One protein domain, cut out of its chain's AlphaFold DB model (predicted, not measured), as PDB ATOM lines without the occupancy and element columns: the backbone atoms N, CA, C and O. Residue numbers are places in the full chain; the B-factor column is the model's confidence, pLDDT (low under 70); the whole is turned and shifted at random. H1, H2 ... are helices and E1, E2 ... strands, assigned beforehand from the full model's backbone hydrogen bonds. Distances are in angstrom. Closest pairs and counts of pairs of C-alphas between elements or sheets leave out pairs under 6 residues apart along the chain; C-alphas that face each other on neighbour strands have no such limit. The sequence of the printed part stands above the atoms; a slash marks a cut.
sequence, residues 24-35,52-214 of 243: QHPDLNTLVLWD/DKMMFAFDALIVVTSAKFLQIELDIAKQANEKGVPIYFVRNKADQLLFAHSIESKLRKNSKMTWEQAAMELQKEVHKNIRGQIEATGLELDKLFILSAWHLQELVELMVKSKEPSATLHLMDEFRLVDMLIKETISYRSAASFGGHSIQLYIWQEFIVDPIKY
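This is residues 24 to 35 and 52 to 214 of the 243 residues of the protein "IRG-type G domain-containing protein" of Jimgerdemannia flammicorona (UniProt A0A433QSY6). A strongly twisted sheet of five parallel strands stands between helices in three layers, with H1 and H3 on one face and H5 and H6 on the other. H2, with the first residues of H3, reaches beyond the sheet at one end of the longest axis; residues 190 to 195 stick out at the other end, and H4 packs on H5 and H6. The printed part has 175 residues, with six named helices and five named strands in the order E1 E2 H1 E3 H2 H3 E4 H4 H5 E5 H6; the sheet's order is E1 E5 E2 E3 E4, and the class is mixed. The whole is compact, with a radius of gyration of the C-alphas of 17.4 A and spans of 61 by 41 by 25 A.

The sheet's edge strands are E1, residues 31 to 35, and E4, residues 144 to 146; E5, residues 199 to 204, E2, residues 60 to 65, and E3, residues 87 to 91, are inner strands. Within hydrogen-bond range are N 32 and O 199 of E1 and E5, 2.8 A, N 62 and O 202 of E2 and E5, 2.8 A, N 63 and O 88 of E2 and E3, 2.8 A, and N 91 and O 145 of E3 and E4, 2.7 A. H1, residues 71 to 82, is on the sheet over E2 and E3 at a height of 10.0 A; its closest C-alpha pair with E3 is Ala 80 and Ile 87, 6.6 A. E2, H1 and E3 make a strand-helix-strand unit, two parallel neighbours with a helix between, its crossover right-handed. H3, residues 115 to 135, is on the sheet and touches H2, residues 94 to 107, at a steep tilt of 63 degrees, opposite ways, with closest C-alphas Leu 98 and Ala 118, 6.7 A. H5, residues 174 to 191, is over E5 at a height of 8.5 A. H4, residues 149 to 161, touches H6, residues 206 to 214, at a shallow tilt of 9 degrees, with closest C-alphas Gln 153 and Pro 211, 4.6 A. Every O i to N i+4 pair is within hydrogen-bond range in H1, H2, H4 and H5; H3 has 15 of 17 and H6 3 of 5.

E1 begins at C-alpha 31 (247.643, 228.196, 333.576), and H6 ends at C-alpha 214 (253.612, 239.878, 332.924). H3 is 28.8 A long, with a kink of 43 degrees near residue 129, and H5 is 26.0 A.

The C-alphas of Lys 109 and Phe 194, the two farthest apart, are 61.5 A apart. Residues 36 to 51 are not printed, and C-alphas 35 and 52 are 15.3 A apart across the cut. The link from H4 to H5 is long. The mean pLDDT of the printed part is 77.1, and residues 185 to 214 are among those under 70.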
ATOM      1  N   GLN A  24     254.310 230.032 332.147       69.81
ATOM      2  CA  GLN A  24     253.471 229.539 333.240       69.81
ATOM      3  C   GLN A  24     253.197 230.652 334.254       69.81
ATOM      4  O   GLN A  24     254.075 231.472 334.525       69.81
ATOM      5  N   HIS A  25     251.990 230.683 334.824       64.00
ATOM      6  CA  HIS A  25     251.656 231.652 335.870       64.00
ATOM      7  C   HIS A  25     252.282 231.233 337.219       64.00
ATOM      8  O   HIS A  25     252.085 230.075 337.591       64.00
ATOM      9  N   PRO A  26     252.982 232.102 337.992       57.28
ATOM     10  CA  PRO A  26     253.741 231.706 339.170       57.28
ATOM     11  C   PRO A  26     252.807 231.303 340.310       57.28
ATOM     12  O   PRO A  26     253.121 230.374 341.044       57.28
ATOM     13  N   ASP A  27     251.637 231.945 340.417       58.88
ATOM     14  CA  ASP A  27     250.626 231.602 341.428       58.88
ATOM     15  C   ASP A  27     249.546 230.626 340.921       58.88
ATOM     16  O   ASP A  27     248.808 230.022 341.703       58.88
ATOM     17  N   LEU A  28     249.420 230.462 339.599       62.84
ATOM     18  CA  LEU A  28     248.411 229.620 338.958       62.84
ATOM     19  C   LEU A  28     249.107 228.602 338.061       62.84
ATOM     20  O   LEU A  28     248.964 228.630 336.846       62.84
ATOM     21  N   ASN A  29     249.791 227.633 338.664       64.75
ATOM     22  CA  ASN A  29     250.564 226.608 337.946       64.75
ATOM     23  C   ASN A  29     249.725 225.782 336.948       64.75
ATOM     24  O   ASN A  29     250.273 225.080 336.101       64.75
ATOM     25  N   THR A  30     248.396 225.857 337.046       66.50
ATOM     26  CA  THR A  30     247.448 225.264 336.100       66.50
ATOM     27  C   THR A  30     247.181 226.140 334.879       66.50
ATOM     28  O   THR A  30     246.304 225.780 334.117       66.50
ATOM     29  N   LEU A  31     247.815 227.299 334.715       69.25
ATOM     30  CA  LEU A  31     247.643 228.196 333.576       69.25
ATOM     31  C   LEU A  31     248.981 228.335 332.853       69.25
ATOM     32  O   LEU A  31     249.959 228.826 333.420       69.25
ATOM     33  N   VAL A  32     249.003 227.899 331.598       75.62
ATOM     34  CA  VAL A  32     250.155 227.997 330.708       75.62
ATOM     35  C   VAL A  32     249.721 228.732 329.454       75.62
ATOM     36  O   VAL A  32     248.755 228.346 328.798       75.62
ATOM     37  N   LEU A  33     250.444 229.788 329.117       77.94
ATOM     38  CA  LEU A  33     250.295 230.503 327.866       77.94
ATOM     39  C   LEU A  33     251.355 230.047 326.871       77.94
ATOM     40  O   LEU A  33     252.532 230.019 327.204       77.94
ATOM     41  N   TRP A  34     250.945 229.793 325.638       80.50
ATOM     42  CA  TRP A  34     251.816 229.473 324.522       80.50
ATOM     43  C   TRP A  34     251.800 230.603 323.498       80.50
ATOM     44  O   TRP A  34     250.750 230.989 322.985       80.50
ATOM     45  N   ASP A  35     252.985 231.117 323.206       76.31
ATOM     46  CA  ASP A  35     253.279 232.103 322.174       76.31
ATOM     47  C   ASP A  35     253.857 231.366 320.974       76.31
ATOM     48  O   ASP A  35     254.939 230.776 321.043       76.31
ATOM     49  N   ASP A  52     248.820 221.420 311.656       79.38
ATOM     50  CA  ASP A  52     250.299 221.386 311.685       79.38
ATOM     51  C   ASP A  52     250.851 221.832 313.049       79.38
ATOM     52  O   ASP A  52     251.766 221.224 313.599       79.38
ATOM     53  N   LYS A  53     250.247 222.864 313.649       76.69
ATOM     54  CA  LYS A  53     250.625 223.361 314.982       76.69
ATOM     55  C   LYS A  53     249.840 222.729 316.131       76.69
ATOM     56  O   LYS A  53     249.883 223.246 317.243       76.69
ATOM     57  N   MET A  54     249.120 221.633 315.873       82.50
ATOM     58  CA  MET A  54     248.322 220.904 316.866       82.50
ATOM     59  C   MET A  54     247.377 221.807 317.677       82.50
ATOM     60  O   MET A  54     247.162 221.590 318.868       82.50
ATOM     61  N   MET A  55     246.785 222.824 317.042       82.38
ATOM     62  CA  MET A  55     246.010 223.848 317.757       82.38
ATOM     63  C   MET A  55     244.759 223.305 318.461       82.38
ATOM     64  O   MET A  55     244.246 223.922 319.386       82.38
ATOM     65  N   PHE A  56     244.290 222.126 318.056       82.19
ATOM     66  CA  PHE A  56     243.202 221.404 318.715       82.19
ATOM     67  C   PHE A  56     243.555 220.880 320.114       82.19
ATOM     68  O   PHE A  56     242.663 220.426 320.822       82.19
ATOM     69  N   ALA A  57     244.836 220.879 320.493       81.94
ATOM     70  CA  ALA A  57     245.289 220.416 321.801       81.94
ATOM     71  C   ALA A  57     245.207 221.499 322.892       81.94
ATOM     72  O   ALA A  57     245.409 221.179 324.062       81.94
ATOM     73  N   PHE A  58     244.938 222.757 322.525       82.94
ATOM     74  CA  PHE A  58     244.784 223.859 323.476       82.94
ATOM     75  C   PHE A  58     243.351 223.955 323.997       82.94
ATOM     76  O   PHE A  58     242.395 223.655 323.281       82.94
ATOM     77  N   ASP A  59     243.205 224.434 325.232       80.88
ATOM     78  CA  ASP A  59     241.898 224.628 325.865       80.88
ATOM     79  C   ASP A  59     241.170 225.857 325.309       80.88
ATOM     80  O   ASP A  59     239.944 225.872 325.240       80.88
ATOM     81  N   ALA A  60     241.917 226.881 324.885       84.62
ATOM     82  CA  ALA A  60     241.381 228.015 324.143       84.62
ATOM     83  C   ALA A  60     242.456 228.711 323.298       84.62
ATOM     84  O   ALA A  60     243.651 228.694 323.614       84.62
ATOM     85  N   LEU A  61     242.005 229.385 322.242       85.62
ATOM     86  CA  LEU A  61     242.838 230.169 321.339       85.62
ATOM     87  C   LEU A  61     242.523 231.663 321.456       85.62
ATOM     88  O   LEU A  61     241.364 232.066 321.528       85.62
ATOM     89  N   ILE A  62     243.552 232.502 321.423       87.44
ATOM     90  CA  ILE A  62     243.441 233.959 321.420       87.44
ATOM     91  C   ILE A  62     244.197 234.492 320.202       87.44
ATOM     92  O   ILE A  62     245.417 234.371 320.087       87.44
ATOM     93  N   VAL A  63     243.468 235.102 319.275       85.88
ATOM     94  CA  VAL A  63     244.022 235.704 318.062       85.88
ATOM     95  C   VAL A  63     244.139 237.202 318.267       85.88
ATOM     96  O   VAL A  63     243.124 237.889 318.395       85.88
ATOM     97  N   VAL A  64     245.363 237.725 318.294       84.44
ATOM     98  CA  VAL A  64     245.607 239.156 318.469       84.44
ATOM     99  C   VAL A  64     245.930 239.812 317.133       84.44
ATOM    100  O   VAL A  64     246.824 239.384 316.412       84.44
ATOM    101  N   THR A  65     245.273 240.933 316.854       81.88
ATOM    102  CA  THR A  65     245.613 241.804 315.733       81.88
ATOM    103  C   THR A  65     245.680 243.267 316.158       81.88
ATOM    104  O   THR A  65     244.859 243.759 316.933       81.88
ATOM    105  N   SER A  66     246.625 244.022 315.597       79.56
ATOM    106  CA  SER A  66     246.581 245.490 315.605       79.56
ATOM    107  C   SER A  66     246.021 246.081 314.311       79.56
ATOM    108  O   SER A  66     246.004 247.303 314.151       79.56
ATOM    109  N   ALA A  67     245.556 245.265 313.358       76.06
ATOM    110  CA  ALA A  67     244.982 245.686 312.070       76.06
ATOM    111  C   ALA A  67     243.703 244.879 311.735       76.06
ATOM    112  O   ALA A  67     242.941 244.490 312.622       76.06
ATOM    113  N   LYS A  68     243.426 244.695 310.445       78.12
ATOM    114  CA  LYS A  68     242.463 243.689 309.993       78.12
ATOM    115  C   LYS A  68     243.031 242.297 310.275       78.12
ATOM    116  O   LYS A  68     244.252 242.152 310.346       78.12
ATOM    117  N   PHE A  69     242.157 241.304 310.393       83.25
ATOM    118  CA  PHE A  69     242.598 239.919 310.439       83.25
ATOM    119  C   PHE A  69     243.107 239.515 309.054       83.25
ATOM    120  O   PHE A  69     242.515 239.834 308.019       83.25
ATOM    121  N   LEU A  70     244.245 238.846 309.038       83.19
ATOM    122  CA  LEU A  70     244.792 238.161 307.888       83.19
ATOM    123  C   LEU A  70     243.963 236.910 307.610       83.19
ATOM    124  O   LEU A  70     243.375 236.313 308.510       83.19
ATOM    125  N   GLN A  71     243.981 236.458 306.357       83.38
ATOM    126  CA  GLN A  71     243.235 235.265 305.961       83.38
ATOM    127  C   GLN A  71     243.601 234.042 306.817       83.38
ATOM    128  O   GLN A  71     242.719 233.296 307.217       83.38
ATOM    129  N   ILE A  72     244.879 233.886 307.173       80.81
ATOM    130  CA  ILE A  72     245.336 232.774 308.014       80.81
ATOM    131  C   ILE A  72     244.723 232.789 309.421       80.81
ATOM    132  O   ILE A  72     244.399 231.732 309.950       80.81
ATOM    133  N   GLU A  73     244.518 233.966 310.015       83.88
ATOM    134  CA  GLU A  73     243.863 234.104 311.321       83.88
ATOM    135  C   GLU A  73     242.391 233.690 311.240       83.88
ATOM    136  O   GLU A  73     241.883 232.996 312.120       83.88
ATOM    137  N   LEU A  74     241.722 234.071 310.151       87.00
ATOM    138  CA  LEU A  74     240.333 233.698 309.892       87.00
ATOM    139  C   LEU A  74     240.193 232.198 309.601       87.00
ATOM    140  O   LEU A  74     239.252 231.566 310.079       87.00
ATOM    141  N   ASP A  75     241.148 231.605 308.883       86.81
ATOM    142  CA  ASP A  75     241.183 230.167 308.609       86.81
ATOM    143  C   ASP A  75     241.421 229.350 309.891       86.81
ATOM    144  O   ASP A  75     240.820 228.288 310.066       86.81
ATOM    145  N   ILE A  76     242.282 229.836 310.795       86.69
ATOM    146  CA  ILE A  76     242.477 229.265 312.139       86.69
ATOM    147  C   ILE A  76     241.166 229.337 312.918       86.69
ATOM    148  O   ILE A  76     240.736 228.331 313.477       86.69
ATOM    149  N   ALA A  77     240.509 230.497 312.923       89.25
ATOM    150  CA  ALA A  77     239.277 230.692 313.674       89.25
ATOM    151  C   ALA A  77     238.124 229.823 313.187       89.25
ATOM    152  O   ALA A  77     237.408 229.229 313.994       89.25
ATOM    153  N   LYS A  78     237.987 229.687 311.869       90.69
ATOM    154  CA  LYS A  78     237.012 228.784 311.269       90.69
ATOM    155  C   LYS A  78     237.263 227.332 311.687       90.69
ATOM    156  O   LYS A  78     236.336 226.660 312.125       90.69
ATOM    157  N   GLN A  79     238.510 226.863 311.612       90.38
ATOM    158  CA  GLN A  79     238.864 225.498 312.022       90.38
ATOM    159  C   GLN A  79     238.673 225.274 313.527       90.38
ATOM    160  O   GLN A  79     238.184 224.219 313.921       90.38
ATOM    161  N   ALA A  80     239.002 226.259 314.365       88.31
ATOM    162  CA  ALA A  80     238.753 226.200 315.803       88.31
ATOM    163  C   ALA A  80     237.258 226.014 316.097       88.31
ATOM    164  O   ALA A  80     236.886 225.092 316.822       88.31
ATOM    165  N   ASN A  81     236.410 226.820 315.450       90.62
ATOM    166  CA  ASN A  81     234.956 226.738 315.566       90.62
ATOM    167  C   ASN A  81     234.423 225.364 315.118       90.62
ATOM    168  O   ASN A  81     233.680 224.713 315.847       90.62
ATOM    169  N   GLU A  82     234.873 224.864 313.962       90.50
ATOM    170  CA  GLU A  82     234.508 223.533 313.445       90.50
ATOM    171  C   GLU A  82     234.944 222.383 314.370       90.50
ATOM    172  O   GLU A  82     234.296 221.335 314.409       90.50
ATOM    173  N   LYS A  83     236.045 222.557 315.109       86.44
ATOM    174  CA  LYS A  83     236.581 221.570 316.057       86.44
ATOM    175  C   LYS A  83     236.086 221.763 317.491       86.44
ATOM    176  O   LYS A  83     236.462 220.975 318.353       86.44
ATOM    177  N   GLY A  84     235.240 222.764 317.745       86.06
ATOM    178  CA  GLY A  84     234.720 223.066 319.078       86.06
ATOM    179  C   GLY A  84     235.780 223.582 320.054       86.06
ATOM    180  O   GLY A  84     235.590 223.467 321.261       86.06
ATOM    181  N   VAL A  85     236.889 224.128 319.548       85.12
ATOM    182  CA  VAL A  85     237.929 224.758 320.367       85.12
ATOM    183  C   VAL A  85     237.525 226.214 320.607       85.12
ATOM    184  O   VAL A  85     237.376 226.959 319.631       85.12
ATOM    185  N   PRO A  86     237.343 226.651 321.868       87.56
ATOM    186  CA  PRO A  86     237.039 228.041 322.177       87.56
ATOM    187  C   PRO A  86     238.075 228.987 321.569       87.56
ATOM    188  O   PRO A  86     239.281 228.775 321.695       87.56
ATOM    189  N   ILE A  87     237.605 230.050 320.919       87.44
ATOM    190  CA  ILE A  87     238.478 231.053 320.317       87.44
ATOM    191  C   ILE A  87     237.985 232.473 320.588       87.44
ATOM    192  O   ILE A  87     236.786 232.763 320.551       87.44
ATOM    193  N   TYR A  88     238.946 233.353 320.850       89.75
ATOM    194  CA  TYR A  88     238.766 234.751 321.197       89.75
ATOM    195  C   TYR A  88     239.614 235.640 320.291       89.75
ATOM    196  O   TYR A  88     240.728 235.288 319.907       89.75
ATOM    197  N   PHE A  89     239.098 236.819 319.971       89.81
ATOM    198  CA  PHE A  89     239.764 237.805 319.133       89.81
ATOM    199  C   PHE A  89     240.142 239.020 319.964       89.81
ATOM    200  O   PHE A  89     239.312 239.556 320.692       89.81
ATOM    201  N   VAL A  90     241.363 239.515 319.815       89.25
ATOM    202  CA  VAL A  90     241.819 240.715 320.511       89.25
ATOM    203  C   VAL A  90     242.331 241.735 319.511       89.25
ATOM    204  O   VAL A  90     243.292 241.517 318.780       89.25
ATOM    205  N   ARG A  91     241.692 242.896 319.507       89.81
ATOM    206  CA  ARG A  91     242.113 244.087 318.790       89.81
ATOM    207  C   ARG A  91     243.002 244.928 319.710       89.81
ATOM    208  O   ARG A  91     242.493 245.638 320.575       89.81
ATOM    209  N   ASN A  92     244.315 244.868 319.503       86.56
ATOM    210  CA  ASN A  92     245.286 245.654 320.267       86.56
ATOM    211  C   ASN A  92     245.403 247.105 319.759       86.56
ATOM    212  O   ASN A  92     244.969 247.442 318.649       86.56
ATOM    213  N   LYS A  93     246.129 247.920 320.534       84.62
ATOM    214  CA  LYS A  93     246.518 249.309 320.258       84.62
ATOM    215  C   LYS A  93     245.324 250.256 320.229       84.62
ATOM    216  O   LYS A  93     245.283 251.199 319.433       84.62
ATOM    217  N   ALA A  94     244.338 249.995 321.084       86.81
ATOM    218  CA  ALA A  94     243.171 250.856 321.204       86.81
ATOM    219  C   ALA A  94     243.541 252.280 321.655       86.81
ATOM    220  O   ALA A  94     242.953 253.239 321.169       86.81
ATOM    221  N   ASP A  95     244.580 252.433 322.479       82.56
ATOM    222  CA  ASP A  95     245.164 253.717 322.887       82.56
ATOM    223  C   ASP A  95     245.652 254.551 321.690       82.56
ATOM    224  O   ASP A  95     245.314 255.729 321.565       82.56
ATOM    225  N   GLN A  96     246.378 253.931 320.755       83.69
ATOM    226  CA  GLN A  96     246.860 254.607 319.546       83.69
ATOM    227  C   GLN A  96     245.707 254.973 318.613       83.69
ATOM    228  O   GLN A  96     245.713 256.038 317.993       83.69
ATOM    229  N   LEU A  97     244.705 254.097 318.521       80.88
ATOM    230  CA  LEU A  97     243.536 254.328 317.684       80.88
ATOM    231  C   LEU A  97     242.666 255.462 318.254       80.88
ATOM    232  O   LEU A  97     242.261 256.350 317.504       80.88
ATOM    233  N   LEU A  98     242.474 255.512 319.576       82.56
ATOM    234  CA  LEU A  98     241.845 256.641 320.272       82.56
ATOM    235  C   LEU A  98     242.618 257.941 320.057       82.56
ATOM    236  O   LEU A  98     242.010 258.978 319.788       82.56
ATOM    237  N   PHE A  99     243.951 257.902 320.146       80.31
ATOM    238  CA  PHE A  99     244.777 259.079 319.897       80.31
ATOM    239  C   PHE A  99     244.559 259.611 318.478       80.31
ATOM    240  O   PHE A  99     244.243 260.792 318.322       80.31
ATOM    241  N   ALA A 100     244.627 258.748 317.461       77.56
ATOM    242  CA  ALA A 100     244.362 259.121 316.072       77.56
ATOM    243  C   ALA A 100     242.959 259.734 315.894       77.56
ATOM    244  O   ALA A 100     242.831 260.832 315.345       77.56
ATOM    245  N   HIS A 101     241.925 259.106 316.464       73.56
ATOM    246  CA  HIS A 101     240.557 259.637 316.462       73.56
ATOM    247  C   HIS A 101     240.441 261.009 317.130       73.56
ATOM    248  O   HIS A 101     239.737 261.888 316.631       73.56
ATOM    249  N   SER A 102     241.142 261.221 318.245       72.25
ATOM    250  CA  SER A 102     241.129 262.497 318.965       72.25
ATOM    251  C   SER A 102     241.767 263.634 318.159       72.25
ATOM    252  O   SER A 102     241.343 264.787 318.259       72.25
ATOM    253  N   ILE A 103     242.776 263.325 317.340       69.94
ATOM    254  CA  ILE A 103     243.386 264.290 316.424       69.94
ATOM    255  C   ILE A 103     242.395 264.634 315.307       69.94
ATOM    256  O   ILE A 103     242.161 265.814 315.041       69.94
ATOM    257  N   GLU A 104     241.745 263.636 314.705       70.25
ATOM    258  CA  GLU A 104     240.740 263.864 313.663       70.25
ATOM    259  C   GLU A 104     239.523 264.661 314.156       70.25
ATOM    260  O   GLU A 104     239.049 265.564 313.462       70.25
ATOM    261  N   SER A 105     239.014 264.375 315.357       69.25
ATOM    262  CA  SER A 105     237.850 265.075 315.918       69.25
ATOM    263  C   SER A 105     238.154 266.544 316.231       69.25
ATOM    264  O   SER A 105     237.331 267.425 315.947       69.25
ATOM    265  N   LYS A 106     239.371 266.838 316.714       66.44
ATOM    266  CA  LYS A 106     239.879 268.209 316.889       66.44
ATOM    267  C   LYS A 106     239.964 268.956 315.558       66.44
ATOM    268  O   LYS A 106     239.528 270.105 315.490       66.44
ATOM    269  N   LEU A 107     240.447 268.307 314.494       69.12
ATOM    270  CA  LEU A 107     240.468 268.891 313.144       69.12
ATOM    271  C   LEU A 107     239.054 269.206 312.629       69.12
ATOM    272  O   LEU A 107     238.850 270.217 311.956       69.12
ATOM    273  N   ARG A 108     238.053 268.405 313.014       70.44
ATOM    274  CA  ARG A 108     236.628 268.636 312.710       70.44
ATOM    275  C   ARG A 108     235.949 269.670 313.628       70.44
ATOM    276  O   ARG A 108     234.735 269.837 313.549       70.44
ATOM    277  N   LYS A 109     236.711 270.393 314.464       68.50
ATOM    278  CA  LYS A 109     236.246 271.410 315.435       68.50
ATOM    279  C   LYS A 109     235.313 270.880 316.532       68.50
ATOM    280  O   LYS A 109     234.613 271.668 317.166       68.50
ATOM    281  N   ASN A 110     235.323 269.576 316.809       62.59
ATOM    282  CA  ASN A 110     234.516 268.989 317.878       62.59
ATOM    283  C   ASN A 110     235.322 268.929 319.192       62.59
ATOM    284  O   ASN A 110     235.768 267.874 319.632       62.59
ATOM    285  N   SER A 111     235.592 270.095 319.787       59.72
ATOM    286  CA  SER A 111     236.632 270.287 320.816       59.72
ATOM    287  C   SER A 111     236.295 269.790 322.231       59.72
ATOM    288  O   SER A 111     237.115 269.966 323.131       59.72
ATOM    289  N   LYS A 112     235.118 269.189 322.458       70.94
ATOM    290  CA  LYS A 112     234.602 268.893 323.811       70.94
ATOM    291  C   LYS A 112     234.235 267.425 324.064       70.94
ATOM    292  O   LYS A 112     233.517 267.137 325.016       70.94
ATOM    293  N   MET A 113     234.688 266.517 323.207       77.94
ATOM    294  CA  MET A 113     234.379 265.092 323.311       77.94
ATOM    295  C   MET A 113     235.022 264.464 324.556       77.94
ATOM    296  O   MET A 113     236.212 264.675 324.798       77.94
ATOM    297  N   THR A 114     234.248 263.708 325.343       84.44
ATOM    298  CA  THR A 114     234.780 262.965 326.501       84.44
ATOM    299  C   THR A 114     235.474 261.677 326.061       84.44
ATOM    300  O   THR A 114     235.300 261.217 324.928       84.44
ATOM    301  N   TRP A 115     236.255 261.072 326.958       81.56
ATOM    302  CA  TRP A 115     236.906 259.795 326.677       81.56
ATOM    303  C   TRP A 115     235.883 258.679 326.411       81.56
ATOM    304  O   TRP A 115     236.041 257.931 325.451       81.56
ATOM    305  N   GLU A 116     234.794 258.611 327.180       84.25
ATOM    306  CA  GLU A 116     233.751 257.586 327.034       84.25
ATOM    307  C   GLU A 116     233.078 257.678 325.664       84.25
ATOM    308  O   GLU A 116     232.795 256.669 325.019       84.25
ATOM    309  N   GLN A 117     232.844 258.905 325.188       85.00
ATOM    310  CA  GLN A 117     232.304 259.134 323.853       85.00
ATOM    311  C   GLN A 117     233.286 258.648 322.783       85.00
ATOM    312  O   GLN A 117     232.868 257.986 321.834       85.00
ATOM    313  N   ALA A 118     234.578 258.956 322.938       84.25
ATOM    314  CA  ALA A 118     235.612 258.541 321.994       84.25
ATOM    315  C   ALA A 118     235.758 257.013 321.962       84.25
ATOM    316  O   ALA A 118     235.800 256.423 320.885       84.25
ATOM    317  N   ALA A 119     235.741 256.361 323.127       85.81
ATOM    318  CA  ALA A 119     235.743 254.908 323.255       85.81
ATOM    319  C   ALA A 119     234.511 254.273 322.596       85.81
ATOM    320  O   ALA A 119     234.637 253.293 321.864       85.81
ATOM    321  N   MET A 120     233.324 254.855 322.782       86.69
ATOM    322  CA  MET A 120     232.096 254.338 322.178       86.69
ATOM    323  C   MET A 120     232.081 254.484 320.648       86.69
ATOM    324  O   MET A 120     231.621 253.581 319.946       86.69
ATOM    325  N   GLU A 121     232.566 255.605 320.107       86.69
ATOM    326  CA  GLU A 121     232.720 255.773 318.655       86.69
ATOM    327  C   GLU A 121     233.745 254.793 318.086       86.69
ATOM    328  O   GLU A 121     233.464 254.120 317.091       86.69
ATOM    329  N   LEU A 122     234.876 254.639 318.773       86.25
ATOM    330  CA  LEU A 122     235.915 253.690 318.412       86.25
ATOM    331  C   LEU A 122     235.389 252.252 318.349       86.25
ATOM    332  O   LEU A 122     235.595 251.559 317.354       86.25
ATOM    333  N   GLN A 123     234.685 251.801 319.389       88.62
ATOM    334  CA  GLN A 123     234.099 250.459 319.426       88.62
ATOM    335  C   GLN A 123     233.145 250.237 318.249       88.62
ATOM    336  O   GLN A 123     233.214 249.206 317.582       88.62
ATOM    337  N   LYS A 124     232.285 251.218 317.941       89.50
ATOM    338  CA  LYS A 124     231.368 251.138 316.793       89.50
ATOM    339  C   LYS A 124     232.116 251.002 315.474       89.50
ATOM    340  O   LYS A 124     231.716 250.197 314.631       89.50
ATOM    341  N   GLU A 125     233.179 251.774 315.286       87.81
ATOM    342  CA  GLU A 125     233.985 251.712 314.072       87.81
ATOM    343  C   GLU A 125     234.710 250.371 313.933       87.81
ATOM    344  O   GLU A 125     234.610 249.722 312.889       87.81
ATOM    345  N   VAL A 126     235.384 249.917 314.990       88.62
ATOM    346  CA  VAL A 126     236.078 248.625 314.994       88.62
ATOM    347  C   VAL A 126     235.091 247.493 314.717       88.62
ATOM    348  O   VAL A 126     235.346 246.672 313.834       88.62
ATOM    349  N   HIS A 127     233.935 247.485 315.388       90.19
ATOM    350  CA  HIS A 127     232.882 246.501 315.135       90.19
ATOM    351  C   HIS A 127     232.431 246.531 313.678       90.19
ATOM    352  O   HIS A 127     232.348 245.481 313.051       90.19
ATOM    353  N   LYS A 128     232.191 247.709 313.094       90.06
ATOM    354  CA  LYS A 128     231.805 247.822 311.681       90.06
ATOM    355  C   LYS A 128     232.871 247.253 310.739       90.06
ATOM    356  O   LYS A 128     232.525 246.586 309.767       90.06
ATOM    357  N   ASN A 129     234.147 247.499 311.029       87.81
ATOM    358  CA  ASN A 129     235.266 247.097 310.176       87.81
ATOM    359  C   ASN A 129     235.590 245.595 310.263       87.81
ATOM    360  O   ASN A 129     236.069 245.007 309.289       87.81
ATOM    361  N   ILE A 130     235.354 244.982 311.423       89.06
ATOM    362  CA  ILE A 130     235.753 243.600 311.715       89.06
ATOM    363  C   ILE A 130     234.579 242.615 311.632       89.06
ATOM    364  O   ILE A 130     234.807 241.454 311.302       89.06
ATOM    365  N   ARG A 131     233.332 243.060 311.845       88.56
ATOM    366  CA  ARG A 131     232.130 242.206 311.881       88.56
ATOM    367  C   ARG A 131     232.080 241.167 310.770       88.56
ATOM    368  O   ARG A 131     232.000 239.985 311.068       88.56
ATOM    369  N   GLY A 132     232.191 241.594 309.513       88.44
ATOM    370  CA  GLY A 132     232.096 240.671 308.380       88.44
ATOM    371  C   GLY A 132     233.206 239.614 308.349       88.44
ATOM    372  O   GLY A 132     232.976 238.518 307.854       88.44
ATOM    373  N   GLN A 133     234.389 239.912 308.897       89.00
ATOM    374  CA  GLN A 133     235.492 238.950 308.991       89.00
ATOM    375  C   GLN A 133     235.205 237.892 310.064       89.00
ATOM    376  O   GLN A 133     235.389 236.709 309.803       89.00
ATOM    377  N   ILE A 134     234.711 238.303 311.238       88.38
ATOM    378  CA  ILE A 134     234.370 237.379 312.332       88.38
ATOM    379  C   ILE A 134     233.154 236.523 311.961       88.38
ATOM    380  O   ILE A 134     233.221 235.298 312.051       88.38
ATOM    381  N   GLU A 135     232.078 237.131 311.458       90.00
ATOM    382  CA  GLU A 135     230.858 236.406 311.072       90.00
ATOM    383  C   GLU A 135     231.135 235.369 309.962       90.00
ATOM    384  O   GLU A 135     230.552 234.286 309.969       90.00
ATOM    385  N   ALA A 136     232.093 235.629 309.059       88.69
ATOM    386  CA  ALA A 136     232.514 234.672 308.028       88.69
ATOM    387  C   ALA A 136     233.183 233.396 308.582       88.69
ATOM    388  O   ALA A 136     233.264 232.390 307.875       88.69
ATOM    389  N   THR A 137     233.640 233.412 309.836       88.06
ATOM    390  CA  THR A 137     234.191 232.234 310.535       88.06
ATOM    391  C   THR A 137     233.119 231.435 311.289       88.06
ATOM    392  O   THR A 137     233.414 230.392 311.872       88.06
ATOM    393  N   GLY A 138     231.862 231.900 311.266       88.19
ATOM    394  CA  GLY A 138     230.751 231.312 312.017       88.19
ATOM    395  C   GLY A 138     230.771 231.648 313.512       88.19
ATOM    396  O   GLY A 138     230.143 230.937 314.292       88.19
ATOM    397  N   LEU A 139     231.511 232.686 313.909       89.06
ATOM    398  CA  LEU A 139     231.645 233.148 315.290       89.06
ATOM    399  C   LEU A 139     230.879 234.455 315.517       89.06
ATOM    400  O   LEU A 139     230.618 235.221 314.586       89.06
ATOM    401  N   GLU A 140     230.549 234.716 316.778       87.06
ATOM    402  CA  GLU A 140     229.864 235.930 317.215       87.06
ATOM    403  C   GLU A 140     230.849 237.038 317.632       87.06
ATOM    404  O   GLU A 140     232.013 236.802 317.963       87.06
ATOM    405  N   LEU A 141     230.378 238.290 317.598       84.81
ATOM    406  CA  LEU A 141     231.184 239.468 317.944       84.81
ATOM    407  C   LEU A 141     231.508 239.589 319.438       84.81
ATOM    408  O   LEU A 141     232.417 240.333 319.793       84.81
ATOM    409  N   ASP A 142     230.783 238.900 320.315       86.19
ATOM    410  CA  ASP A 142     231.045 238.889 321.761       86.19
ATOM    411  C   ASP A 142     232.441 238.325 322.096       86.19
ATOM    412  O   ASP A 142     233.031 238.684 323.122       86.19
ATOM    413  N   LYS A 143     233.005 237.523 321.183       86.62
ATOM    414  CA  LYS A 143     234.372 236.993 321.226       86.62
ATOM    415  C   LYS A 143     235.462 238.021 320.902       86.62
ATOM    416  O   LYS A 143     236.634 237.684 321.043       86.62
ATOM    417  N   LEU A 144     235.124 239.241 320.468       92.12
ATOM    418  CA  LEU A 144     236.082 240.314 320.169       92.12
ATOM    419  C   LEU A 144     236.306 241.224 321.378       92.12
ATOM    420  O   LEU A 144     235.347 241.789 321.888       92.12
ATOM    421  N   PHE A 145     237.561 241.441 321.765       92.06
ATOM    422  CA  PHE A 145     237.999 242.373 322.809       92.06
ATOM    423  C   PHE A 145     238.849 243.486 322.193       92.06
ATOM    424  O   PHE A 145     239.777 243.207 321.440       92.06
ATOM    425  N   ILE A 146     238.565 244.745 322.508       92.31
ATOM    426  CA  ILE A 146     239.304 245.916 322.034       92.31
ATOM    427  C   ILE A 146     240.049 246.525 323.213       92.31
ATOM    428  O   ILE A 146     239.435 247.047 324.140       92.31
ATOM    429  N   LEU A 147     241.377 246.464 323.177       91.88
ATOM    430  CA  LEU A 147     242.190 246.852 324.320       91.88
ATOM    431  C   LEU A 147     243.529 247.474 323.932       91.88
ATOM    432  O   LEU A 147     243.977 247.445 322.779       91.88
ATOM    433  N   SER A 148     244.176 248.037 324.935       87.94
ATOM    434  CA  SER A 148     245.552 248.484 324.913       87.94
ATOM    435  C   SER A 148     246.393 247.566 325.788       87.94
ATOM    436  O   SER A 148     246.155 247.429 326.985       87.94
ATOM    437  N   ALA A 149     247.423 246.974 325.188       84.12
ATOM    438  CA  ALA A 149     248.455 246.222 325.890       84.12
ATOM    439  C   ALA A 149     248.981 246.963 327.137       84.12
ATOM    440  O   ALA A 149     249.109 246.368 328.204       84.12
ATOM    441  N   TRP A 150     249.218 248.273 327.027       85.38
ATOM    442  CA  TRP A 150     249.715 249.083 328.138       85.38
ATOM    443  C   TRP A 150     248.701 249.182 329.289       85.38
ATOM    444  O   TRP A 150     249.041 248.906 330.436       85.38
ATOM    445  N   HIS A 151     247.435 249.487 328.987       86.81
ATOM    446  CA  HIS A 151     246.382 249.547 330.007       86.81
ATOM    447  C   HIS A 151     246.128 248.181 330.652       86.81
ATOM    448  O   HIS A 151     245.863 248.110 331.851       86.81
ATOM    449  N   LEU A 152     246.241 247.098 329.874       85.81
ATOM    450  CA  LEU A 152     246.133 245.737 330.387       85.81
ATOM    451  C   LEU A 152     247.253 245.451 331.389       85.81
ATOM    452  O   LEU A 152     246.974 244.915 332.455       85.81
ATOM    453  N   GLN A 153     248.491 245.847 331.080       80.62
ATOM    454  CA  GLN A 153     249.631 245.680 331.982       80.62
ATOM    455  C   GLN A 153     249.431 246.432 333.300       80.62
ATOM    456  O   GLN A 153     249.643 245.868 334.368       80.62
ATOM    457  N   GLU A 154     249.009 247.690 333.241       85.12
ATOM    458  CA  GLU A 154     248.791 248.499 334.443       85.12
ATOM    459  C   GLU A 154     247.626 247.965 335.292       85.12
ATOM    460  O   GLU A 154     247.727 247.903 336.516       85.12
ATOM    461  N   LEU A 155     246.540 247.509 334.654       84.56
ATOM    462  CA  LEU A 155     245.428 246.846 335.343       84.56
ATOM    463  C   LEU A 155     245.910 245.590 336.078       84.56
ATOM    464  O   LEU A 155     245.561 245.349 337.231       84.56
ATOM    465  N   VAL A 156     246.723 244.790 335.403       80.62
ATOM    466  CA  VAL A 156     247.351 243.584 335.938       80.62
ATOM    467  C   VAL A 156     248.272 243.902 337.116       80.62
ATOM    468  O   VAL A 156     248.188 243.246 338.153       80.62
ATOM    469  N   GLU A 157     249.119 244.922 336.990       78.88
ATOM    470  CA  GLU A 157     250.001 245.392 338.063       78.88
ATOM    471  C   GLU A 157     249.213 245.828 339.294       78.88
ATOM    472  O   GLU A 157     249.574 245.470 340.419       78.88
ATOM    473  N   LEU A 158     248.111 246.539 339.078       83.94
ATOM    474  CA  LEU A 158     247.201 246.944 340.133       83.94
ATOM    475  C   LEU A 158     246.566 245.730 340.827       83.94
ATOM    476  O   LEU A 158     246.593 245.651 342.052       83.94
ATOM    477  N   MET A 159     246.045 244.759 340.069       79.81
ATOM    478  CA  MET A 159     245.372 243.578 340.631       79.81
ATOM    479  C   MET A 159     246.323 242.636 341.379       79.81
ATOM    480  O   MET A 159     245.950 242.099 342.418       79.81
ATOM    481  N   VAL A 160     247.535 242.425 340.859       76.75
ATOM    482  CA  VAL A 160     248.484 241.440 341.406       76.75
ATOM    483  C   VAL A 160     249.370 242.054 342.486       76.75
ATOM    484  O   VAL A 160     249.606 241.440 343.522       76.75
ATOM    485  N   LYS A 161     249.873 243.272 342.264       75.62
ATOM    486  CA  LYS A 161     250.894 243.889 343.126       75.62
ATOM    487  C   LYS A 161     250.347 244.997 344.013       75.62
ATOM    488  O   LYS A 161     251.116 245.569 344.780       75.62
ATOM    489  N   SER A 162     249.056 245.330 343.895       81.88
ATOM    490  CA  SER A 162     248.470 246.523 344.528       81.88
ATOM    491  C   SER A 162     249.271 247.795 344.212       81.88
ATOM    492  O   SER A 162     249.383 248.697 345.040       81.88
ATOM    493  N   LYS A 163     249.897 247.833 343.028       82.62
ATOM    494  CA  LYS A 163     250.715 248.956 342.582       82.62
ATOM    495  C   LYS A 163     249.806 249.988 341.926       82.62
ATOM    496  O   LYS A 163     249.064 249.656 341.006       82.62
ATOM    497  N   GLU A 164     249.895 251.229 342.391       87.75
ATOM    498  CA  GLU A 164     249.170 252.343 341.784       87.75
ATOM    499  C   GLU A 164     249.602 252.540 340.320       87.75
ATOM    500  O   GLU A 164     250.810 252.518 340.042       87.75
ATOM    501  N   PRO A 165     248.650 252.744 339.392       85.94
ATOM    502  CA  PRO A 165     248.969 252.930 337.987       85.94
ATOM    503  C   PRO A 165     249.857 254.151 337.740       85.94
ATOM    504  O   PRO A 165     249.729 255.183 338.406       85.94
ATOM    505  N   SER A 166     250.731 254.075 336.735       82.56
ATOM    506  CA  SER A 166     251.623 255.190 336.382       82.56
ATOM    507  C   SER A 166     250.893 256.398 335.771       82.56
ATOM    508  O   SER A 166     251.413 257.516 335.799       82.56
ATOM    509  N   ALA A 167     249.678 256.195 335.256       86.56
ATOM    510  CA  ALA A 167     248.754 257.249 334.850       86.56
ATOM    511  C   ALA A 167     247.291 256.781 334.959       86.56
ATOM    512  O   ALA A 167     247.014 255.622 335.257       86.56
ATOM    513  N   THR A 168     246.338 257.686 334.703       85.31
ATOM    514  CA  THR A 168     244.902 257.362 334.692       85.31
ATOM    515  C   THR A 168     244.606 256.205 333.741       85.31
ATOM    516  O   THR A 168     244.897 256.289 332.548       85.31
ATOM    517  N   LEU A 169     243.971 255.150 334.260       85.00
ATOM    518  CA  LEU A 169     243.598 253.990 333.461       85.00
ATOM    519  C   LEU A 169     242.268 254.184 332.750       85.00
ATOM    520  O   LEU A 169     241.204 254.257 333.359       85.00
ATOM    521  N   HIS A 170     242.356 254.201 331.429       86.69
ATOM    522  CA  HIS A 170     241.231 254.254 330.522       86.69
ATOM    523  C   HIS A 170     240.964 252.868 329.931       86.69
ATOM    524  O   HIS A 170     241.408 252.549 328.830       86.69
ATOM    525  N   LEU A 171     240.254 252.035 330.692       88.81
ATOM    526  CA  LEU A 171     239.972 250.649 330.315       88.81
ATOM    527  C   LEU A 171     238.812 250.568 329.315       88.81
ATOM    528  O   LEU A 171     237.751 251.143 329.540       88.81
ATOM    529  N   MET A 172     238.999 249.812 328.244       89.81
ATOM    530  CA  MET A 172     237.980 249.418 327.281       89.81
ATOM    531  C   MET A 172     237.490 247.993 327.566       89.81
ATOM    532  O   MET A 172     236.501 247.818 328.274       89.81
ATOM    533  N   ASP A 173     238.173 246.976 327.035       92.44
ATOM    534  CA  ASP A 173     237.844 245.561 327.252       92.44
ATOM    535  C   ASP A 173     238.870 244.823 328.128       92.44
ATOM    536  O   ASP A 173     238.719 243.622 328.341       92.44
ATOM    537  N   GLU A 174     239.895 245.494 328.663       90.75
ATOM    538  CA  GLU A 174     240.961 244.870 329.464       90.75
ATOM    539  C   GLU A 174     240.386 244.080 330.642       90.75
ATOM    540  O   GLU A 174     240.696 242.902 330.816       90.75
ATOM    541  N   PHE A 175     239.493 244.701 331.416       89.19
ATOM    542  CA  PHE A 175     238.849 244.038 332.547       89.19
ATOM    543  C   PHE A 175     237.980 242.860 332.095       89.19
ATOM    544  O   PHE A 175     238.005 241.803 332.717       89.19
ATOM    545  N   ARG A 176     237.250 243.013 330.981       90.19
ATOM    546  CA  ARG A 176     236.398 241.950 330.429       90.19
ATOM    547  C   ARG A 176     237.226 240.758 329.950       90.19
ATOM    548  O   ARG A 176     236.802 239.622 330.140       90.19
ATOM    549  N   LEU A 177     238.393 241.003 329.352       86.44
ATOM    550  CA  LEU A 177     239.319 239.950 328.943       86.44
ATOM    551  C   LEU A 177     239.852 239.199 330.166       86.44
ATOM    552  O   LEU A 177     239.793 237.975 330.190       86.44
ATOM    553  N   VAL A 178     240.328 239.914 331.189       83.19
ATOM    554  CA  VAL A 178     240.846 239.286 332.416       83.19
ATOM    555  C   VAL A 178     239.761 238.474 333.123       83.19
ATOM    556  O   VAL A 178     239.992 237.319 333.474       83.19
ATOM    557  N   ASP A 179     238.565 239.038 333.286       83.81
ATOM    558  CA  ASP A 179     237.421 238.349 333.888       83.81
ATOM    559  C   ASP A 179     237.039 237.084 333.101       83.81
ATOM    560  O   ASP A 179     236.809 236.035 333.704       83.81
ATOM    561  N   MET A 180     237.049 237.144 331.764       84.00
ATOM    562  CA  MET A 180     236.843 235.969 330.912       84.00
ATOM    563  C   MET A 180     237.906 234.897 331.174       84.00
ATOM    564  O   MET A 180     237.551 233.758 331.472       84.00
ATOM    565  N   LEU A 181     239.193 235.257 331.161       77.06
ATOM    566  CA  LEU A 181     240.292 234.312 331.393       77.06
ATOM    567  C   LEU A 181     240.202 233.649 332.775       77.06
ATOM    568  O   LEU A 181     240.424 232.442 332.907       77.06
ATOM    569  N   ILE A 182     239.836 234.415 333.805       74.25
ATOM    570  CA  ILE A 182     239.639 233.904 335.166       74.25
ATOM    571  C   ILE A 182     238.438 232.955 335.218       74.25
ATOM    572  O   ILE A 182     238.546 231.864 335.781       74.25
ATOM    573  N   LYS A 183     237.297 233.336 334.633       75.38
ATOM    574  CA  LYS A 183     236.074 232.518 334.635       75.38
ATOM    575  C   LYS A 183     236.251 231.203 333.899       75.38
ATOM    576  O   LYS A 183     235.812 230.176 334.420       75.38
ATOM    577  N   GLU A 184     236.903 231.225 332.740       70.50
ATOM    578  CA  GLU A 184     237.290 230.011 332.021       70.50
ATOM    579  C   GLU A 184     238.162 229.149 332.937       70.50
ATOM    580  O   GLU A 184     237.807 228.018 333.264       70.50
ATOM    581  N   THR A 185     239.220 229.728 333.508       63.25
ATOM    582  CA  THR A 185     240.136 229.006 334.404       63.25
ATOM    583  C   THR A 185     239.428 228.351 335.598       63.25
ATOM    584  O   THR A 185     239.692 227.191 335.927       63.25
ATOM    585  N   ILE A 186     238.507 229.058 336.258       64.31
ATOM    586  CA  ILE A 186     237.750 228.551 337.415       64.31
ATOM    587  C   ILE A 186     236.733 227.480 337.000       64.31
ATOM    588  O   ILE A 186     236.593 226.465 337.693       64.31
ATOM    589  N   SER A 187     236.033 227.686 335.882       65.75
ATOM    590  CA  SER A 187     235.059 226.719 335.357       65.75
ATOM    591  C   SER A 187     235.749 225.399 335.023       65.75
ATOM    592  O   SER A 187     235.297 224.336 335.456       65.75
ATOM    593  N   TYR A 188     236.913 225.472 334.375       59.38
ATOM    594  CA  TYR A 188     237.747 224.310 334.089       59.38
ATOM    595  C   TYR A 188     238.268 223.634 335.360       59.38
ATOM    596  O   TYR A 188     238.170 222.417 335.463       59.38
ATOM    597  N   ARG A 189     238.737 224.374 336.376       52.72
ATOM    598  CA  ARG A 189     239.140 223.778 337.672       52.72
ATOM    599  C   ARG A 189     238.001 223.034 338.368       52.72
ATOM    600  O   ARG A 189     238.226 221.977 338.954       52.72
ATOM    601  N   SER A 190     236.787 223.572 338.294       57.75
ATOM    602  CA  SER A 190     235.601 222.955 338.898       57.75
ATOM    603  C   SER A 190     235.244 221.638 338.200       57.75
ATOM    604  O   SER A 190     234.956 220.644 338.869       57.75
ATOM    605  N   ALA A 191     235.354 221.597 336.868       55.78
ATOM    606  CA  ALA A 191     235.144 220.395 336.059       55.78
ATOM    607  C   ALA A 191     236.306 219.378 336.154       55.78
ATOM    608  O   ALA A 191     236.077 218.170 336.139       55.78
ATOM    609  N   ALA A 192     237.546 219.852 336.304       48.31
ATOM    610  CA  ALA A 192     238.774 219.052 336.366       48.31
ATOM    611  C   ALA A 192     239.081 218.475 337.759       48.31
ATOM    612  O   ALA A 192     240.120 217.844 337.952       48.31
ATOM    613  N   SER A 193     238.164 218.596 338.722       45.12
ATOM    614  CA  SER A 193     238.237 217.934 340.035       45.12
ATOM    615  C   SER A 193     238.332 216.389 339.968       45.12
ATOM    616  O   SER A 193     238.490 215.737 340.997       45.12
ATOM    617  N   PHE A 194     238.342 215.801 338.762       42.34
ATOM    618  CA  PHE A 194     238.643 214.393 338.476       42.34
ATOM    619  C   PHE A 194     240.052 214.094 337.910       42.34
ATOM    620  O   PHE A 194     240.371 212.928 337.673       42.34
ATOM    621  N   GLY A 195     240.937 215.079 337.733       42.28
ATOM    622  CA  GLY A 195     242.334 214.825 337.354       42.28
ATOM    623  C   GLY A 195     243.094 216.112 337.049       42.28
ATOM    624  O   GLY A 195     242.648 216.888 336.212       42.28
ATOM    625  N   GLY A 196     244.231 216.333 337.715       44.72
ATOM    626  CA  GLY A 196     245.019 217.573 337.671       44.72
ATOM    627  C   GLY A 196     245.629 217.919 336.307       44.72
ATOM    628  O   GLY A 196     246.826 217.740 336.110       44.72
ATOM    629  N   HIS A 197     244.810 218.430 335.389       51.19
ATOM    630  CA  HIS A 197     245.221 218.939 334.080       51.19
ATOM    631  C   HIS A 197     245.461 220.459 334.143       51.19
ATOM    632  O   HIS A 197     244.727 221.182 334.821       51.19
ATOM    633  N   SER A 198     246.492 220.935 333.441       47.28
ATOM    634  CA  SER A 198     246.817 222.362 333.292       47.28
ATOM    635  C   SER A 198     246.140 222.942 332.048       47.28
ATOM    636  O   SER A 198     246.257 222.349 330.983       47.28
ATOM    637  N   ILE A 199     245.524 224.117 332.175       56.53
ATOM    638  CA  ILE A 199     244.927 224.921 331.104       56.53
ATOM    639  C   ILE A 199     246.026 225.494 330.208       56.53
ATOM    640  O   ILE A 199     246.915 226.205 330.683       56.53
ATOM    641  N   GLN A 200     245.946 225.194 328.918       54.78
ATOM    642  CA  GLN A 200     246.855 225.642 327.872       54.78
ATOM    643  C   GLN A 200     246.137 226.682 326.999       54.78
ATOM    644  O   GLN A 200     245.251 226.347 326.213       54.78
ATOM    645  N   LEU A 201     246.523 227.950 327.132       56.53
ATOM    646  CA  LEU A 201     246.053 229.041 326.283       56.53
ATOM    647  C   LEU A 201     247.044 229.300 325.157       56.53
ATOM    648  O   LEU A 201     248.251 229.279 325.371       56.53
ATOM    649  N   TYR A 202     246.532 229.625 323.982       57.69
ATOM    650  CA  TYR A 202     247.327 230.041 322.831       57.69
ATOM    651  C   TYR A 202     247.157 231.539 322.582       57.69
ATOM    652  O   TYR A 202     246.024 232.018 322.562       57.69
ATOM    653  N   ILE A 203     248.245 232.270 322.331       57.00
ATOM    654  CA  ILE A 203     248.202 233.650 321.831       57.00
ATOM    655  C   ILE A 203     248.960 233.755 320.515       57.00
ATOM    656  O   ILE A 203     250.091 233.294 320.377       57.00
ATOM    657  N   TRP A 204     248.340 234.438 319.559       49.53
ATOM    658  CA  TRP A 204     248.961 234.816 318.299       49.53
ATOM    659  C   TRP A 204     249.229 236.320 318.269       49.53
ATOM    660  O   TRP A 204     248.264 237.064 318.371       49.53
ATOM    661  N   GLN A 205     250.491 236.724 318.048       45.88
ATOM    662  CA  GLN A 205     251.032 238.077 317.770       45.88
ATOM    663  C   GLN A 205     251.776 238.791 318.928       45.88
ATOM    664  O   GLN A 205     251.225 239.078 319.989       45.88
ATOM    665  N   GLU A 206     253.026 239.182 318.639       42.84
ATOM    666  CA  GLU A 206     254.107 239.568 319.574       42.84
ATOM    667  C   GLU A 206     253.816 240.733 320.546       42.84
ATOM    668  O   GLU A 206     254.417 240.798 321.613       42.84
ATOM    669  N   PHE A 207     252.884 241.646 320.243       39.25
ATOM    670  CA  PHE A 207     252.758 242.920 320.983       39.25
ATOM    671  C   PHE A 207     251.743 242.932 322.143       39.25
ATOM    672  O   PHE A 207     251.660 243.929 322.859       39.25
ATOM    673  N   ILE A 208     250.938 241.878 322.322       46.78
ATOM    674  CA  ILE A 208     250.107 241.673 323.534       46.78
ATOM    675  C   ILE A 208     250.762 240.691 324.500       46.78
ATOM    676  O   ILE A 208     250.404 240.634 325.679       46.78
ATOM    677  N   VAL A 209     251.726 239.921 324.002       51.06
ATOM    678  CA  VAL A 209     252.294 238.833 324.771       51.06
ATOM    679  C   VAL A 209     253.023 239.390 325.990       51.06
ATOM    680  O   VAL A 209     252.941 238.755 327.013       51.06
ATOM    681  N   ASP A 210     253.624 240.584 325.973       47.88
ATOM    682  CA  ASP A 210     254.378 241.098 327.135       47.88
ATOM    683  C   ASP A 210     253.512 241.468 328.364       47.88
ATOM    684  O   ASP A 210     253.821 241.004 329.457       47.88
ATOM    685  N   PRO A 211     252.390 242.203 328.247       45.88
ATOM    686  CA  PRO A 211     251.455 242.399 329.363       45.88
ATOM    687  C   PRO A 211     250.800 241.116 329.866       45.88
ATOM    688  O   PRO A 211     250.618 240.945 331.071       45.88
ATOM    689  N   ILE A 212     250.435 240.205 328.956       53.16
ATOM    690  CA  ILE A 212     249.836 238.926 329.349       53.16
ATOM    691  C   ILE A 212     250.906 238.010 329.953       53.16
ATOM    692  O   ILE A 212     250.636 237.383 330.967       53.16
ATOM    693  N   LYS A 213     252.139 238.006 329.432       54.69
ATOM    694  CA  LYS A 213     253.326 237.393 330.051       54.69
ATOM    695  C   LYS A 213     253.541 237.963 331.430       54.69
ATOM    696  O   LYS A 213     253.829 237.205 332.326       54.69
ATOM    697  N   TYR A 214     253.393 239.265 331.625       47.03
ATOM    698  CA  TYR A 214     253.612 239.878 332.924       47.03
ATOM    699  C   TYR A 214     252.502 239.533 333.930       47.03
ATOM    700  O   TYR A 214     252.801 239.248 335.088       47.03
TER     701      TYR A 214